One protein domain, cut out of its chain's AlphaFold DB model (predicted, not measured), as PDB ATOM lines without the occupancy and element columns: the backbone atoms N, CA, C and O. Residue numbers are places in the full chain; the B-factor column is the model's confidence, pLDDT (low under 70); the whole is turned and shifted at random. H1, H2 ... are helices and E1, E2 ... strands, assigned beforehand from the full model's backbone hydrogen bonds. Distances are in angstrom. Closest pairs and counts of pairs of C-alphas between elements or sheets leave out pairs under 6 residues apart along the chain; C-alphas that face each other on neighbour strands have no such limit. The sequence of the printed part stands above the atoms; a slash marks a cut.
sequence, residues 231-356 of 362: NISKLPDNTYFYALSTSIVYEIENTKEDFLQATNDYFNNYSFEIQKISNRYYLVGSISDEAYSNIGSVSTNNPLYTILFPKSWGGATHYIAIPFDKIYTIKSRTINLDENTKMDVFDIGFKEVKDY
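AT A GLANCE: This is residues 231 to 356 of the 362 residues of an uncharacterized protein of Parcubacteria group bacterium Gr01-1014_24 (UniProt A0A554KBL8). Two antiparallel sheets stand partly face to face as a sandwich with crossed strands: a strongly twisted sheet in the order E1, E2, E3, E5 and a smaller one in the order E4, E7, E6. Helix H1 packs on the smaller sheet along E6, its first turn also reaching the end of E2, while short H2 lies over E5, on the same face of the twisted sheet. The printed part has 126 residues, with two named helices and seven named strands in the order E1, H1, E2, E3, H2, E4, E5, E6, E7, and its class is mixed, helices and strands. It is compact and rounded, with a radius of gyration of the C-alphas of 13.9 A and spans of 40 by 36 by 23 A.

HOW THE PARTS SIT: E1, residues 239 to 244, is an edge strand and the antiparallel neighbour of E2, residues 271 to 277, with N 241 and O 274 2.9 A apart. E2 and E3, residues 280 to 288, form a hairpin, with N 282 and O 275 2.8 A apart. E5, residues 316 to 323, pairs antiparallel with E3, with N 283 and O 322 2.8 A apart, and bends by 54 degrees at residue 319. In the other sheet E7, residues 342 to 350, is the inner strand. It pairs with E4, residues 304 to 308, with N 308 and O 346 2.8 A apart, and in a hairpin with E6, residues 327 to 336, with N 335 and O 343 2.8 A apart. The two sheets form a sandwich, two sheets face to face, their strands at 47 degrees; Ile 287 of E3 and Leu 308 of E4 have C-alphas 5.3 A apart, the closest of these two strands. H1, residues 245 to 253, is on the smaller sheet, over E6 at a height over the sheet of 8.6 A, and runs along the strands, at 15 degrees to E6 on the local plane. H2, residues 289 to 293, is over E5 at a height over the sheet of 8.6 A and only grazes the smaller sheet. In H1 and H2 every O i to N i+4 pair is within hydrogen-bond range.

IN THESE COORDINATES: E1 begins at C-alpha 239, (508.379, 243.950, 477.616), and H1 is 12.5 A long. E3 measures 25.0 A, E6 25.1 A and E7 24.9 A, ending at C-alpha 350, (507.798, 223.550, 468.563).

THE WHOLE: The C-alphas of Ser 278 and Glu 339 are the two farthest apart, at 41.8 A. The printed part has no cut, and the link from H1 to E2 is long, with 17 residues. The pLDDT is under 70 at residues 255 to 257, 266 to 268 and 355 to 356.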
ATOM      1  N   ASN A 231     514.617 238.453 487.856       85.44
ATOM      2  CA  ASN A 231     513.961 237.281 487.286       85.44
ATOM      3  C   ASN A 231     512.779 237.698 486.392       85.44
ATOM      4  O   ASN A 231     512.072 238.668 486.703       85.44
ATOM      5  N   ILE A 232     512.560 236.969 485.297       88.50
ATOM      6  CA  ILE A 232     511.629 237.369 484.233       88.50
ATOM      7  C   ILE A 232     510.163 237.413 484.692       88.50
ATOM      8  O   ILE A 232     509.379 238.211 484.163       88.50
ATOM      9  N   SER A 233     509.782 236.658 485.734       87.94
ATOM     10  CA  SER A 233     508.431 236.741 486.316       87.94
ATOM     11  C   SER A 233     508.119 238.104 486.919       87.94
ATOM     12  O   SER A 233     506.967 238.532 486.872       87.94
ATOM     13  N   LYS A 234     509.136 238.818 487.418       89.19
ATOM     14  CA  LYS A 234     508.987 240.128 488.069       89.19
ATOM     15  C   LYS A 234     508.863 241.283 487.079       89.19
ATOM     16  O   LYS A 234     508.581 242.404 487.497       89.19
ATOM     17  N   LEU A 235     509.101 241.036 485.793       89.62
ATOM     18  CA  LEU A 235     508.977 242.057 484.759       89.62
ATOM     19  C   LEU A 235     507.503 242.335 484.444       89.62
ATOM     20  O   LEU A 235     506.690 241.409 484.480       89.62
ATOM     21  N   PRO A 236     507.136 243.568 484.073       90.38
ATOM     22  CA  PRO A 236     505.799 243.853 483.580       90.38
ATOM     23  C   PRO A 236     505.579 243.250 482.185       90.38
ATOM     24  O   PRO A 236     506.519 243.011 481.421       90.38
ATOM     25  N   ASP A 237     504.310 243.035 481.854       89.31
ATOM     26  CA  ASP A 237     503.887 242.617 480.520       89.31
ATOM     27  C   ASP A 237     504.233 243.652 479.447       89.31
ATOM     28  O   ASP A 237     504.500 244.821 479.729       89.31
ATOM     29  N   ASN A 238     504.202 243.193 478.198       89.31
ATOM     30  CA  ASN A 238     504.582 243.939 477.009       89.31
ATOM     31  C   ASN A 238     506.017 244.469 477.087       89.31
ATOM     32  O   ASN A 238     506.280 245.617 476.750       89.31
ATOM     33  N   THR A 239     506.948 243.625 477.532       89.50
ATOM     34  CA  THR A 239     508.379 243.950 477.616       89.50
ATOM     35  C   THR A 239     509.172 242.989 476.738       89.50
ATOM     36  O   THR A 239     508.849 241.801 476.693       89.50
ATOM     37  N   TYR A 240     510.227 243.472 476.080       90.75
ATOM     38  CA  TYR A 240     511.241 242.604 475.478       90.75
ATOM     39  C   TYR A 240     512.606 242.784 476.151       90.75
ATOM     40  O   TYR A 240     512.950 243.870 476.622       90.75
ATOM     41  N   PHE A 241     513.371 241.700 476.201       89.88
ATOM     42  CA  PHE A 241     514.710 241.629 476.783       89.88
ATOM     43  C   PHE A 241     515.525 240.549 476.068       89.88
ATOM     44  O   PHE A 241     514.998 239.816 475.233       89.88
ATOM     45  N   TYR A 242     516.810 240.450 476.380       88.94
ATOM     46  CA  TYR A 242     517.702 239.448 475.814       88.94
ATOM     47  C   TYR A 242     518.104 238.429 476.874       88.94
ATOM     48  O   TYR A 242     518.076 238.714 478.070       88.94
ATOM     49  N   ALA A 243     518.462 237.225 476.437       89.62
ATOM     50  CA  ALA A 243     519.114 236.243 477.294       89.62
ATOM     51  C   ALA A 243     520.031 235.325 476.489       89.62
ATOM     52  O   ALA A 243     519.821 235.098 475.295       89.62
ATOM     53  N   LEU A 244     521.050 234.783 477.156       87.62
ATOM     54  CA  LEU A 244     521.984 233.843 476.547       87.62
ATOM     55  C   LEU A 244     521.294 232.519 476.212       87.62
ATOM     56  O   LEU A 244     520.399 232.058 476.927       87.62
ATOM     57  N   SER A 245     521.780 231.880 475.147       89.38
ATOM     58  CA  SER A 245     521.252 230.611 474.643       89.38
ATOM     59  C   SER A 245     521.101 229.547 475.747       89.38
ATOM     60  O   SER A 245     520.064 228.900 475.890       89.38
ATOM     61  N   THR A 246     522.122 229.421 476.594       83.75
ATOM     62  CA  THR A 246     522.171 228.444 477.686       83.75
ATOM     63  C   THR A 246     521.138 228.716 478.781       83.75
ATOM     64  O   THR A 246     520.525 227.767 479.274       83.75
ATOM     65  N   SER A 247     520.902 229.984 479.140       85.88
ATOM     66  CA  SER A 247     519.901 230.376 480.145       85.88
ATOM     67  C   SER A 247     518.495 229.999 479.690       85.88
ATOM     68  O   SER A 247     517.700 229.494 480.475       85.88
ATOM     69  N   ILE A 248     518.213 230.216 478.404       91.38
ATOM     70  CA  ILE A 248     516.915 229.930 477.785       91.38
ATOM     71  C   ILE A 248     516.631 228.429 477.786       91.38
ATOM     72  O   ILE A 248     515.545 228.017 478.187       91.38
ATOM     73  N   VAL A 249     517.610 227.607 477.384       89.56
ATOM     74  CA  VAL A 249     517.487 226.138 477.438       89.56
ATOM     75  C   VAL A 249     517.163 225.694 478.857       89.56
ATOM     76  O   VAL A 249     516.229 224.924 479.059       89.56
ATOM     77  N   TYR A 250     517.899 226.213 479.841       85.88
ATOM     78  CA  TYR A 250     517.676 225.861 481.236       85.88
ATOM     79  C   TYR A 250     516.254 226.209 481.693       85.88
ATOM     80  O   TYR A 250     515.596 225.352 482.278       85.88
ATOM     81  N   GLU A 251     515.785 227.429 481.417       89.62
ATOM     82  CA  GLU A 251     514.445 227.898 481.794       89.62
ATOM     83  C   GLU A 251     513.342 227.014 481.193       89.62
ATOM     84  O   GLU A 251     512.449 226.556 481.905       89.62
ATOM     85  N   ILE A 252     513.440 226.697 479.898       89.31
ATOM     86  CA  ILE A 252     512.455 225.861 479.193       89.31
ATOM     87  C   ILE A 252     512.477 224.413 479.701       89.31
ATOM     88  O   ILE A 252     511.423 223.795 479.854       89.31
ATOM     89  N   GLU A 253     513.653 223.857 480.000       85.62
ATOM     90  CA  GLU A 253     513.775 222.506 480.566       85.62
ATOM     91  C   GLU A 253     513.298 222.431 482.029       85.62
ATOM     92  O   GLU A 253     512.961 221.348 482.514       85.62
ATOM     93  N   ASN A 254     513.271 223.560 482.749       80.94
ATOM     94  CA  ASN A 254     513.104 223.605 484.201       80.94
ATOM     95  C   ASN A 254     512.055 224.625 484.682       80.94
ATOM     96  O   ASN A 254     512.263 225.290 485.696       80.94
ATOM     97  N   THR A 255     510.894 224.657 484.027       68.06
ATOM     98  CA  THR A 255     509.794 225.637 484.192       68.06
ATOM     99  C   THR A 255     509.182 225.800 485.593       68.06
ATOM    100  O   THR A 255     508.255 226.589 485.772       68.06
ATOM    101  N   LYS A 256     509.631 225.039 486.600       63.59
ATOM    102  CA  LYS A 256     509.088 225.099 487.968       63.59
ATOM    103  C   LYS A 256     509.638 226.254 488.800       63.59
ATOM    104  O   LYS A 256     509.028 226.581 489.812       63.59
ATOM    105  N   GLU A 257     510.750 226.861 488.399       62.38
ATOM    106  CA  GLU A 257     511.266 228.055 489.068       62.38
ATOM    107  C   GLU A 257     511.810 229.036 488.034       62.38
ATOM    108  O   GLU A 257     512.221 228.639 486.949       62.38
ATOM    109  N   ASP A 258     511.753 230.313 488.386       72.06
ATOM    110  CA  ASP A 258     512.076 231.439 487.518       72.06
ATOM    111  C   ASP A 258     513.578 231.746 487.610       72.06
ATOM    112  O   ASP A 258     514.017 232.526 488.464       72.06
ATOM    113  N   PHE A 259     514.367 231.060 486.778       73.50
ATOM    114  CA  PHE A 259     515.833 231.146 486.766       73.50
ATOM    115  C   PHE A 259     516.357 232.160 485.772       73.50
ATOM    116  O   PHE A 259     517.460 232.696 485.944       73.50
ATOM    117  N   LEU A 260     515.597 232.384 484.707       83.94
ATOM    118  CA  LEU A 260     515.981 233.314 483.676       83.94
ATOM    119  C   LEU A 260     515.968 234.725 484.252       83.94
ATOM    120  O   LEU A 260     514.954 235.223 484.738       83.94
ATOM    121  N   GLN A 261     517.124 235.375 484.199       83.56
ATOM    122  CA  GLN A 261     517.239 236.785 484.527       83.56
ATOM    123  C   GLN A 261     517.222 237.601 483.250       83.56
ATOM    124  O   GLN A 261     517.880 237.262 482.266       83.56
ATOM    125  N   ALA A 262     516.452 238.677 483.288       83.44
ATOM    126  CA  ALA A 262     516.341 239.618 482.196       83.44
ATOM    127  C   ALA A 262     517.667 240.351 482.004       83.44
ATOM    128  O   ALA A 262     518.271 240.791 482.983       83.44
ATOM    129  N   THR A 263     518.094 240.546 480.762       80.88
ATOM    130  CA  THR A 263     519.142 241.520 480.465       80.88
ATOM    131  C   THR A 263     518.738 242.448 479.327       80.88
ATOM    132  O   THR A 263     518.054 242.052 478.382       80.88
ATOM    133  N   ASN A 264     519.120 243.717 479.451       77.62
ATOM    134  CA  ASN A 264     519.056 244.692 478.369       77.62
ATOM    135  C   ASN A 264     520.293 244.591 477.461       77.62
ATOM    136  O   ASN A 264     520.302 245.179 476.379       77.62
ATOM    137  N   ASP A 265     521.306 243.834 477.882       71.88
ATOM    138  CA  ASP A 265     522.535 243.621 477.143       71.88
ATOM    139  C   ASP A 265     522.284 242.659 475.987       71.88
ATOM    140  O   ASP A 265     522.041 241.457 476.146       71.88
ATOM    141  N   TYR A 266     522.359 243.212 474.783       67.94
ATOM    142  CA  TYR A 266     522.364 242.419 473.571       67.94
ATOM    143  C   TYR A 266     523.768 241.850 473.338       67.94
ATOM    144  O   TYR A 266     524.614 242.474 472.691       67.94
ATOM    145  N   PHE A 267     524.010 240.634 473.829       65.75
ATOM    146  CA  PHE A 267     525.226 239.859 473.558       65.75
ATOM    147  C   PHE A 267     525.203 239.231 472.157       65.75
ATOM    148  O   PHE A 267     525.359 238.022 471.998       65.75
ATOM    149  N   ASN A 268     524.996 240.073 471.140       68.06
ATOM    150  CA  ASN A 268     524.957 239.775 469.707       68.06
ATOM    151  C   ASN A 268     524.727 238.292 469.362       68.06
ATOM    152  O   ASN A 268     523.657 237.751 469.614       68.06
ATOM    153  N   ASN A 269     525.738 237.621 468.807       75.88
ATOM    154  CA  ASN A 269     525.643 236.265 468.280       75.88
ATOM    155  C   ASN A 269     525.302 235.181 469.326       75.88
ATOM    156  O   ASN A 269     525.222 234.018 468.954       75.88
ATOM    157  N   TYR A 270     525.146 235.512 470.606       76.38
ATOM    158  CA  TYR A 270     524.955 234.551 471.696       76.38
ATOM    159  C   TYR A 270     523.635 234.722 472.451       76.38
ATOM    160  O   TYR A 270     523.218 233.820 473.183       76.38
ATOM    161  N   SER A 271     522.980 235.873 472.285       85.31
ATOM    162  CA  SER A 271     521.726 236.194 472.962       85.31
ATOM    163  C   SER A 271     520.540 236.191 472.013       85.31
ATOM    164  O   SER A 271     520.620 236.730 470.911       85.31
ATOM    165  N   PHE A 272     519.416 235.667 472.487       92.38
ATOM    166  CA  PHE A 272     518.137 235.704 471.788       92.38
ATOM    167  C   PHE A 272     517.212 236.731 472.427       92.38
ATOM    168  O   PHE A 272     517.286 236.980 473.632       92.38
ATOM    169  N   GLU A 273     516.339 237.319 471.611       92.38
ATOM    170  CA  GLU A 273     515.265 238.180 472.096       92.38
ATOM    171  C   GLU A 273     514.161 237.326 472.730       92.38
ATOM    172  O   GLU A 273     513.764 236.283 472.207       92.38
ATOM    173  N   ILE A 274     513.655 237.796 473.863       92.62
ATOM    174  CA  ILE A 274     512.513 237.233 474.567       92.62
ATOM    175  C   ILE A 274     511.482 238.333 474.737       92.62
ATOM    176  O   ILE A 274     511.811 239.457 475.115       92.62
ATOM    177  N   GLN A 275     510.222 237.995 474.491       91.81
ATOM    178  CA  GLN A 275     509.100 238.907 474.661       91.81
ATOM    179  C   GLN A 275     508.141 238.360 475.714       91.81
ATOM    180  O   GLN A 275     507.740 237.200 475.646       91.81
ATOM    181  N   LYS A 276     507.756 239.202 476.673       90.88
ATOM    182  CA  LYS A 276     506.691 238.925 477.639       90.88
ATOM    183  C   LYS A 276     505.424 239.640 477.186       90.88
ATOM    184  O   LYS A 276     505.371 240.866 477.222       90.88
ATOM    185  N   ILE A 277     504.411 238.889 476.763       88.50
ATOM    186  CA  ILE A 277     503.129 239.412 476.264       88.50
ATOM    187  C   ILE A 277     502.004 238.661 476.963       88.50
ATOM    188  O   ILE A 277     501.975 237.433 476.910       88.50
ATOM    189  N   SER A 278     501.072 239.380 477.593       86.81
ATOM    190  CA  SER A 278     499.935 238.784 478.315       86.81
ATOM    191  C   SER A 278     500.369 237.664 479.274       86.81
ATOM    192  O   SER A 278     499.812 236.564 479.262       86.81
ATOM    193  N   ASN A 279     501.420 237.927 480.052       87.25
ATOM    194  CA  ASN A 279     502.081 237.012 480.978       87.25
ATOM    195  C   ASN A 279     502.604 235.699 480.356       87.25
ATOM    196  O   ASN A 279     502.792 234.702 481.055       87.25
ATOM    197  N   ARG A 280     502.855 235.690 479.042       89.06
ATOM    198  CA  ARG A 280     503.430 234.566 478.292       89.06
ATOM    199  C   ARG A 280     504.765 234.969 477.672       89.06
ATOM    200  O   ARG A 280     504.906 236.084 477.173       89.06
ATOM    201  N   TYR A 281     505.734 234.056 477.704       91.69
ATOM    202  CA  TYR A 281     507.077 234.274 477.164       91.69
ATOM    203  C   TYR A 281     507.210 233.696 475.763       91.69
ATOM    204  O   TYR A 281     506.808 232.558 475.513       91.69
ATOM    205  N   TYR A 282     507.812 234.474 474.872       93.00
ATOM    206  CA  TYR A 282     508.066 234.111 473.487       93.00
ATOM    207  C   TYR A 282     509.557 234.218 473.198       93.00
ATOM    208  O   TYR A 282     510.153 235.265 473.436       93.00
ATOM    209  N   LEU A 283     510.142 233.144 472.673       94.94
ATOM    210  CA  LEU A 283     511.494 233.118 472.136       94.94
ATOM    211  C   LEU A 283     511.462 233.621 470.696       94.94
ATOM    212  O   LEU A 283     510.748 233.055 469.866       94.94
ATOM    213  N   VAL A 284     512.233 234.660 470.401       93.44
ATOM    214  CA  VAL A 284     512.287 235.271 469.073       93.44
ATOM    215  C   VAL A 284     513.615 234.956 468.402       93.44
ATOM    216  O   VAL A 284     514.685 235.075 469.001       93.44
ATOM    217  N   GLY A 285     513.542 234.570 467.133       92.25
ATOM    218  CA  GLY A 285     514.709 234.342 466.290       92.25
ATOM    219  C   GLY A 285     514.311 234.142 464.835       92.25
ATOM    220  O   GLY A 285     513.126 234.137 464.509       92.25
ATOM    221  N   SER A 286     515.299 233.983 463.961       92.25
ATOM    222  CA  SER A 286     515.082 233.763 462.533       92.25
ATOM    223  C   SER A 286     515.262 232.301 462.131       92.25
ATOM    224  O   SER A 286     516.155 231.625 462.641       92.25
ATOM    225  N   ILE A 287     514.464 231.841 461.170       93.00
ATOM    226  CA  ILE A 287     514.519 230.502 460.566       93.00
ATOM    227  C   ILE A 287     514.727 230.590 459.046       93.00
ATOM    228  O   ILE A 287     514.550 231.657 458.452       93.00
ATOM    229  N   SER A 288     515.124 229.477 458.422       92.19
ATOM    230  CA  SER A 288     515.305 229.368 456.965       92.19
ATOM    231  C   SER A 288     513.990 229.477 456.192       92.19
ATOM    232  O   SER A 288     512.928 229.136 456.713       92.19
ATOM    233  N   ASP A 289     514.078 229.867 454.919       88.62
ATOM    234  CA  ASP A 289     512.943 229.894 453.985       88.62
ATOM    235  C   ASP A 289     512.231 228.528 453.904       88.62
ATOM    236  O   ASP A 289     511.003 228.452 453.884       88.62
ATOM    237  N   GLU A 290     512.992 227.427 453.931       89.12
ATOM    238  CA  GLU A 290     512.455 226.059 453.951       89.12
ATOM    239  C   GLU A 290     511.593 225.809 455.195       89.12
ATOM    240  O   GLU A 290     510.455 225.347 455.089       89.12
ATOM    241  N   ALA A 291     512.100 226.145 456.382       91.38
ATOM    242  CA  ALA A 291     511.348 225.979 457.620       91.38
ATOM    243  C   ALA A 291     510.126 226.909 457.661       91.38
ATOM    244  O   ALA A 291     509.045 226.487 458.071       91.38
ATOM    245  N   TYR A 292     510.278 228.144 457.180       90.75
ATOM    246  CA  TYR A 292     509.199 229.123 457.124       90.75
ATOM    247  C   TYR A 292     508.073 228.688 456.183       90.75
ATOM    248  O   TYR A 292     506.904 228.813 456.529       90.75
ATOM    249  N   SER A 293     508.390 228.066 455.045       89.06
ATOM    250  CA  SER A 293     507.369 227.544 454.123       89.06
ATOM    251  C   SER A 293     506.421 226.516 454.764       89.06
ATOM    252  O   SER A 293     505.277 226.368 454.336       89.06
ATOM    253  N   ASN A 294     506.868 225.845 455.832       88.62
ATOM    254  CA  ASN A 294     506.099 224.842 456.561       88.62
ATOM    255  C   ASN A 294     505.374 225.411 457.792       88.62
ATOM    256  O   ASN A 294     504.621 224.687 458.449       88.62
ATOM    257  N   ILE A 295     505.556 226.698 458.109       88.25
ATOM    258  CA  ILE A 295     505.111 227.289 459.375       88.25
ATOM    259  C   ILE A 295     503.588 227.286 459.542       88.25
ATOM    260  O   ILE A 295     503.081 226.962 460.615       88.25
ATOM    261  N   GLY A 296     502.848 227.520 458.455       84.31
ATOM    262  CA  GLY A 296     501.381 227.499 458.455       84.31
ATOM    263  C   GLY A 296     500.776 226.112 458.706       84.31
ATOM    264  O   GLY A 296     499.580 226.000 458.959       84.31
ATOM    265  N   SER A 297     501.589 225.051 458.649       85.94
ATOM    266  CA  SER A 297     501.168 223.674 458.936       85.94
ATOM    267  C   SER A 297     501.470 223.225 460.371       85.94
ATOM    268  O   SER A 297     501.118 222.101 460.751       85.94
ATOM    269  N   VAL A 298     502.123 224.079 461.168       88.31
ATOM    270  CA  VAL A 298     502.557 223.747 462.526       88.31
ATOM    271  C   VAL A 298     501.358 223.592 463.447       88.31
ATOM    272  O   VAL A 298     500.501 224.465 463.559       88.31
ATOM    273  N   SER A 299     501.303 222.457 464.135       85.19
ATOM    274  CA  SER A 299     500.272 222.175 465.130       85.19
ATOM    275  C   SER A 299     500.770 221.183 466.175       85.19
ATOM    276  O   SER A 299     501.831 220.574 466.036       85.19
ATOM    277  N   THR A 300     499.956 220.929 467.200       83.62
ATOM    278  CA  THR A 300     500.235 219.908 468.222       83.62
ATOM    279  C   THR A 300     500.563 218.530 467.636       83.62
ATOM    280  O   THR A 300     501.389 217.819 468.209       83.62
ATOM    281  N   ASN A 301     499.941 218.170 466.507       86.38
ATOM    282  CA  ASN A 301     500.114 216.876 465.838       86.38
ATOM    283  C   ASN A 301     501.137 216.917 464.695       86.38
ATOM    284  O   ASN A 301     501.541 215.863 464.213       86.38
ATOM    285  N   ASN A 302     501.544 218.112 464.266       88.38
ATOM    286  CA  ASN A 302     502.530 218.326 463.214       88.38
ATOM    287  C   ASN A 302     503.560 219.363 463.695       88.38
ATOM    288  O   ASN A 302     503.477 220.534 463.316       88.38
ATOM    289  N   PRO A 303     504.457 218.980 464.623       90.69
ATOM    290  CA  PRO A 303     505.492 219.880 465.109       90.69
ATOM    291  C   PRO A 303     506.507 220.204 464.010       90.69
ATOM    292  O   PRO A 303     506.812 219.354 463.174       90.69
ATOM    293  N   LEU A 304     507.098 221.397 464.071       91.94
ATOM    294  CA  LEU A 304     508.235 221.768 463.231       91.94
ATOM    295  C   LEU A 304     509.521 221.688 464.043       91.94
ATOM    296  O   LEU A 304     509.577 222.180 465.170       91.94
ATOM    297  N   TYR A 305     510.547 221.082 463.448       94.06
ATOM    298  CA  TYR A 305     511.909 221.052 463.962       94.06
ATOM    299  C   TYR A 305     512.826 221.809 463.005       94.06
ATOM    300  O   TYR A 305     512.802 221.560 461.801       94.06
ATOM    301  N   THR A 306     513.610 222.750 463.520       94.94
ATOM    302  CA  THR A 306     514.460 223.625 462.705       94.94
ATOM    303  C   THR A 306     515.609 224.213 463.524       94.94
ATOM    304  O   THR A 306     515.726 223.969 464.726       94.94
ATOM    305  N   ILE A 307     516.463 224.992 462.865       95.12
ATOM    306  CA  ILE A 307     517.495 225.799 463.507       95.12
ATOM    307  C   ILE A 307     516.955 227.220 463.679       95.12
ATOM    308  O   ILE A 307     516.592 227.870 462.698       95.12
ATOM    309  N   LEU A 308     516.929 227.706 464.917       95.75
ATOM    310  CA  LEU A 308     516.602 229.089 465.243       95.75
ATOM    311  C   LEU A 308     517.887 229.882 465.467       95.75
ATOM    312  O   LEU A 308     518.700 229.551 466.336       95.75
ATOM    313  N   PHE A 309     518.042 230.951 464.698       93.69
ATOM    314  CA  PHE A 309     519.164 231.873 464.793       93.69
ATOM    315  C   PHE A 309     518.752 233.116 465.595       93.69
ATOM    316  O   PHE A 309     517.612 233.565 465.475       93.69
ATOM    317  N   PRO A 310     519.653 233.716 466.389       90.56
ATOM    318  CA  PRO A 310     519.342 234.918 467.169       90.56
ATOM    319  C   PRO A 310     519.115 236.151 466.281       90.56
ATOM    320  O   PRO A 310     518.535 237.146 466.713       90.56
ATOM    321  N   LYS A 311     519.584 236.090 465.032       87.75
ATOM    322  CA  LYS A 311     519.416 237.109 463.998       87.75
ATOM    323  C   LYS A 311     519.513 236.484 462.615       87.75
ATOM    324  O   LYS A 311     520.062 235.389 462.484       87.75
ATOM    325  N   SER A 312     519.094 237.231 461.595       86.62
ATOM    326  CA  SER A 312     519.196 236.773 460.214       86.62
ATOM    327  C   SER A 312     520.630 236.396 459.831       86.62
ATOM    328  O   SER A 312     521.562 237.189 459.997       86.62
ATOM    329  N   TRP A 313     520.811 235.182 459.313       84.88
ATOM    330  CA  TRP A 313     522.108 234.669 458.870       84.88
ATOM    331  C   TRP A 313     521.952 233.453 457.950       84.88
ATOM    332  O   TRP A 313     521.099 232.604 458.182       84.88
ATOM    333  N   GLY A 314     522.796 233.339 456.917       79.00
ATOM    334  CA  GLY A 314     522.930 232.101 456.134       79.00
ATOM    335  C   GLY A 314     521.640 231.599 455.472       79.00
ATOM    336  O   GLY A 314     521.433 230.395 455.394       79.00
ATOM    337  N   GLY A 315     520.759 232.507 455.034       81.56
ATOM    338  CA  GLY A 315     519.448 232.164 454.463       81.56
ATOM    339  C   GLY A 315     518.325 232.016 455.495       81.56
ATOM    340  O   GLY A 315     517.173 231.847 455.115       81.56
ATOM    341  N   ALA A 316     518.617 232.129 456.794       88.44
ATOM    342  CA  ALA A 316     517.591 232.348 457.803       88.44
ATOM    343  C   ALA A 316     517.204 233.826 457.817       88.44
ATOM    344  O   ALA A 316     517.950 234.654 458.336       88.44
ATOM    345  N   THR A 317     516.076 234.173 457.203       87.31
ATOM    346  CA  THR A 317     515.629 235.570 457.057       87.31
ATOM    347  C   THR A 317     514.287 235.843 457.729       87.31
ATOM    348  O   THR A 317     513.981 236.993 458.034       87.31
ATOM    349  N   HIS A 318     513.527 234.794 458.039       87.56
ATOM    350  CA  HIS A 318     512.175 234.911 458.563       87.56
ATOM    351  C   HIS A 318     512.161 234.868 460.084       87.56
ATOM    352  O   HIS A 318     512.505 233.844 460.674       87.56
ATOM    353  N   TYR A 319     511.753 235.967 460.719       89.12
ATOM    354  CA  TYR A 319     511.600 236.028 462.167       89.12
ATOM    355  C   TYR A 319     510.301 235.376 462.623       89.12
ATOM    356  O   TYR A 319     509.241 235.573 462.036       89.12
ATOM    357  N   ILE A 320     510.394 234.621 463.712       90.62
ATOM    358  CA  ILE A 320     509.264 233.944 464.336       90.62
ATOM    359  C   ILE A 320     509.309 234.145 465.848       90.62
ATOM    360  O   ILE A 320     510.385 234.323 466.427       90.62
ATOM    361  N   ALA A 321     508.144 234.094 466.492       91.75
ATOM    362  CA  ALA A 321     508.017 234.149 467.943       91.75
ATOM    363  C   ALA A 321     507.398 232.845 468.459       91.75
ATOM    364  O   ALA A 321     506.222 232.552 468.224       91.75
ATOM    365  N   ILE A 322     508.188 232.051 469.177       93.75
ATOM    366  CA  ILE A 322     507.791 230.730 469.662       93.75
ATOM    367  C   ILE A 322     507.452 230.821 471.153       93.75
ATOM    368  O   ILE A 322     508.331 231.155 471.950       93.75
ATOM    369  N   PRO A 323     506.220 230.507 471.578       92.69
ATOM    370  CA  PRO A 323     505.895 230.482 472.995       92.69
ATOM    371  C   PRO A 323     506.695 229.415 473.752       92.69
ATOM    372  O   PRO A 323     506.786 228.274 473.294       92.69
ATOM    373  N   PHE A 324     507.219 229.749 474.935       92.69
ATOM    374  CA  PHE A 324     508.042 228.832 475.739       92.69
ATOM    375  C   PHE A 324     507.314 227.513 476.043       92.69
ATOM    376  O   PHE A 324     507.890 226.437 475.916       92.69
ATOM    377  N   ASP A 325     506.017 227.582 476.351       90.75
ATOM    378  CA  ASP A 325     505.157 226.431 476.657       90.75
ATOM    379  C   ASP A 325     504.864 225.520 475.447       90.75
ATOM    380  O   ASP A 325     504.235 224.468 475.587       90.75
ATOM    381  N   LYS A 326     505.298 225.916 474.247       93.25
ATOM    382  CA  LYS A 326     505.059 225.200 472.985       93.25
ATOM    383  C   LYS A 326     506.327 224.614 472.382       93.25
ATOM    384  O   LYS A 326     506.235 223.893 471.385       93.25
ATOM    385  N   ILE A 327     507.471 224.864 473.011       94.62
ATOM    386  CA  ILE A 327     508.758 224.244 472.705       94.62
ATOM    387  C   ILE A 327     508.790 222.873 473.385       94.62
ATOM    388  O   ILE A 327     508.620 222.770 474.595       94.62
ATOM    389  N   TYR A 328     508.976 221.803 472.610       88.56
ATOM    390  CA  TYR A 328     509.046 220.434 473.149       88.56
ATOM    391  C   TYR A 328     510.459 219.846 473.110       88.56
ATOM    392  O   TYR A 328     510.720 218.836 473.760       88.56
ATOM    393  N   THR A 329     511.358 220.452 472.338       90.00
ATOM    394  CA  THR A 329     512.784 220.135 472.336       90.00
ATOM    395  C   THR A 329     513.566 221.404 472.043       90.00
ATOM    396  O   THR A 329     513.173 222.193 471.181       90.00
ATOM    397  N   ILE A 330     514.656 221.616 472.770       94.19
ATOM    398  CA  ILE A 330     515.559 222.736 472.548       94.19
ATOM    399  C   ILE A 330     516.972 222.323 472.933       94.19
ATOM    400  O   ILE A 330     517.200 221.728 473.982       94.19
ATOM    401  N   LYS A 331     517.935 222.640 472.073       88.62
ATOM    402  CA  LYS A 331     519.353 222.452 472.351       88.62
ATOM    403  C   LYS A 331     520.136 223.625 471.792       88.62
ATOM    404  O   LYS A 331     520.017 223.937 470.614       88.62
ATOM    405  N   SER A 332     520.970 224.246 472.617       90.50
ATOM    406  CA  SER A 332     521.921 225.258 472.155       90.50
ATOM    407  C   SER A 332     523.186 224.608 471.600       90.50
ATOM    408  O   SER A 332     523.727 223.675 472.206       90.50
ATOM    409  N   ARG A 333     523.718 225.147 470.503       87.88
ATOM    410  CA  ARG A 333     525.082 224.863 470.037       87.88
ATOM    411  C   ARG A 333     525.709 226.097 469.409       87.88
ATOM    412  O   ARG A 333     525.010 226.924 468.837       87.88
ATOM    413  N   THR A 334     527.032 226.163 469.449       87.62
ATOM    414  CA  THR A 334     527.799 227.233 468.811       87.62
ATOM    415  C   THR A 334     528.242 226.812 467.409       87.62
ATOM    416  O   THR A 334     528.816 225.737 467.229       87.62
ATOM    417  N   ILE A 335     528.004 227.663 466.417       85.69
ATOM    418  CA  ILE A 335     528.516 227.553 465.048       85.69
ATOM    419  C   ILE A 335     529.618 228.585 464.805       85.69
ATOM    420  O   ILE A 335     529.604 229.671 465.385       85.69
ATOM    421  N   ASN A 336     530.568 228.251 463.932       86.06
ATOM    422  CA  ASN A 336     531.569 229.202 463.453       86.06
ATOM    423  C   ASN A 336     531.014 229.892 462.203       86.06
ATOM    424  O   ASN A 336     530.612 229.210 461.261       86.06
ATOM    425  N   LEU A 337     530.978 231.223 462.209       81.88
ATOM    426  CA  LEU A 337     530.613 232.019 461.033       81.88
ATOM    427  C   LEU A 337     531.849 232.281 460.165       81.88
ATOM    428  O   LEU A 337     531.764 232.258 458.941       81.88
ATOM    429  N   ASP A 338     532.990 232.496 460.822       80.31
ATOM    430  CA  ASP A 338     534.322 232.654 460.242       80.31
ATOM    431  C   ASP A 338     535.393 232.270 461.291       80.31
ATOM    432  O   ASP A 338     535.073 231.670 462.321       80.31
ATOM    433  N   GLU A 339     536.669 232.574 461.030       73.94
ATOM    434  CA  GLU A 339     537.797 232.239 461.916       73.94
ATOM    435  C   GLU A 339     537.713 232.887 463.310       73.94
ATOM    436  O   GLU A 339     538.209 232.315 464.281       73.94
ATOM    437  N   ASN A 340     537.068 234.051 463.426       75.50
ATOM    438  CA  ASN A 340     537.018 234.856 464.650       75.50
ATOM    439  C   ASN A 340     535.598 235.025 465.204       75.50
ATOM    440  O   ASN A 340     535.430 235.412 466.362       75.50
ATOM    441  N   THR A 341     534.574 234.719 464.410       77.62
ATOM    442  CA  THR A 341     533.179 234.965 464.758       77.62
ATOM    443  C   THR A 341     532.433 233.660 464.985       77.62
ATOM    444  O   THR A 341     532.361 232.789 464.116       77.62
ATOM    445  N   LYS A 342     531.800 233.553 466.154       85.38
ATOM    446  CA  LYS A 342     530.930 232.433 466.524       85.38
ATOM    447  C   LYS A 342     529.517 232.915 466.820       85.38
ATOM    448  O   LYS A 342     529.331 234.085 467.151       85.38
ATOM    449  N   MET A 343     528.551 232.010 466.707       85.38
ATOM    450  CA  MET A 343     527.145 232.259 467.018       85.38
ATOM    451  C   MET A 343     526.507 231.062 467.694       85.38
ATOM    452  O   MET A 343     526.698 229.937 467.249       85.38
ATOM    453  N   ASP A 344     525.719 231.308 468.729       89.75
ATOM    454  CA  ASP A 344     524.842 230.297 469.286       89.75
ATOM    455  C   ASP A 344     523.543 230.238 468.500       89.75
ATOM    456  O   ASP A 344     522.914 231.251 468.201       89.75
ATOM    457  N   VAL A 345     523.137 229.017 468.190       94.44
ATOM    458  CA  VAL A 345     521.870 228.696 467.545       94.44
ATOM    459  C   VAL A 345     521.131 227.671 468.389       94.44
ATOM    460  O   VAL A 345     521.750 226.932 469.166       94.44
ATOM    461  N   PHE A 346     519.816 227.593 468.215       97.00
ATOM    462  CA  PHE A 346     519.035 226.499 468.774       97.00
ATOM    463  C   PHE A 346     518.677 225.488 467.704       97.00
ATOM    464  O   PHE A 346     518.078 225.851 466.701       97.00
ATOM    465  N   ASP A 347     518.958 224.216 467.960       91.75
ATOM    466  CA  ASP A 347     518.206 223.139 467.332       91.75
ATOM    467  C   ASP A 347     516.905 222.986 468.144       91.75
ATOM    468  O   ASP A 347     516.940 222.611 469.323       91.75
ATOM    469  N   ILE A 348     515.772 223.384 467.563       95.62
ATOM    470  CA  ILE A 348     514.515 223.603 468.288       95.62
ATOM    471  C   ILE A 348     513.346 222.896 467.615       95.62
ATOM    472  O   ILE A 348     513.235 222.876 466.391       95.62
ATOM    473  N   GLY A 349     512.442 222.352 468.425       92.31
ATOM    474  CA  GLY A 349     511.159 221.835 467.975       92.31
ATOM    475  C   GLY A 349     510.000 222.454 468.742       92.31
ATOM    476  O   GLY A 349     510.015 222.513 469.976       92.31
ATOM    477  N   PHE A 350     508.973 222.882 468.009       94.44
ATOM    478  CA  PHE A 350     507.798 223.550 468.563       94.44
ATOM    479  C   PHE A 350     506.489 223.134 467.880       94.44
ATOM    480  O   PHE A 350     506.474 222.606 466.769       94.44
ATOM    481  N   LYS A 351     505.376 223.337 468.594       90.44
ATOM    482  CA  LYS A 351     504.015 222.901 468.206       90.44
ATOM    483  C   LYS A 351     503.055 224.042 467.874       90.44
ATOM    484  O   LYS A 351     501.937 223.801 467.431       90.44
ATOM    485  N   GLU A 352     503.465 225.267 468.151       86.69
ATOM    486  CA  GLU A 352     502.712 226.492 467.908       86.69
ATOM    487  C   GLU A 352     503.730 227.612 467.760       86.69
ATOM    488  O   GLU A 352     504.792 227.590 468.388       86.69
ATOM    489  N   VAL A 353     503.396 228.582 466.930       83.69
ATOM    490  CA  VAL A 353     504.226 229.743 466.663       83.69
ATOM    491  C   VAL A 353     503.311 230.914 466.370       83.69
ATOM    492  O   VAL A 353     502.210 230.744 465.844       83.69
ATOM    493  N   LYS A 354     503.749 232.100 466.766       75.12
ATOM    494  CA  LYS A 354     503.154 233.344 466.314       75.12
ATOM    495  C   LYS A 354     504.043 233.859 465.192       75.12
ATOM    496  O   LYS A 354     505.243 234.050 465.413       75.12
ATOM    497  N   ASP A 355     503.458 234.075 464.017       61.41
ATOM    498  CA  ASP A 355     504.151 234.813 462.967       61.41
ATOM    499  C   ASP A 355     504.543 236.172 463.538       61.41
ATOM    500  O   ASP A 355     503.724 236.883 464.137       61.41
ATOM    501  N   TYR A 356     505.828 236.493 463.423       60.41
ATOM    502  CA  TYR A 356     506.274 237.835 463.721       60.41
ATOM    503  C   TYR A 356     505.693 238.719 462.615       60.41
ATOM    504  O   TYR A 356     505.932 238.417 461.445       60.41
TER     505      TYR A 356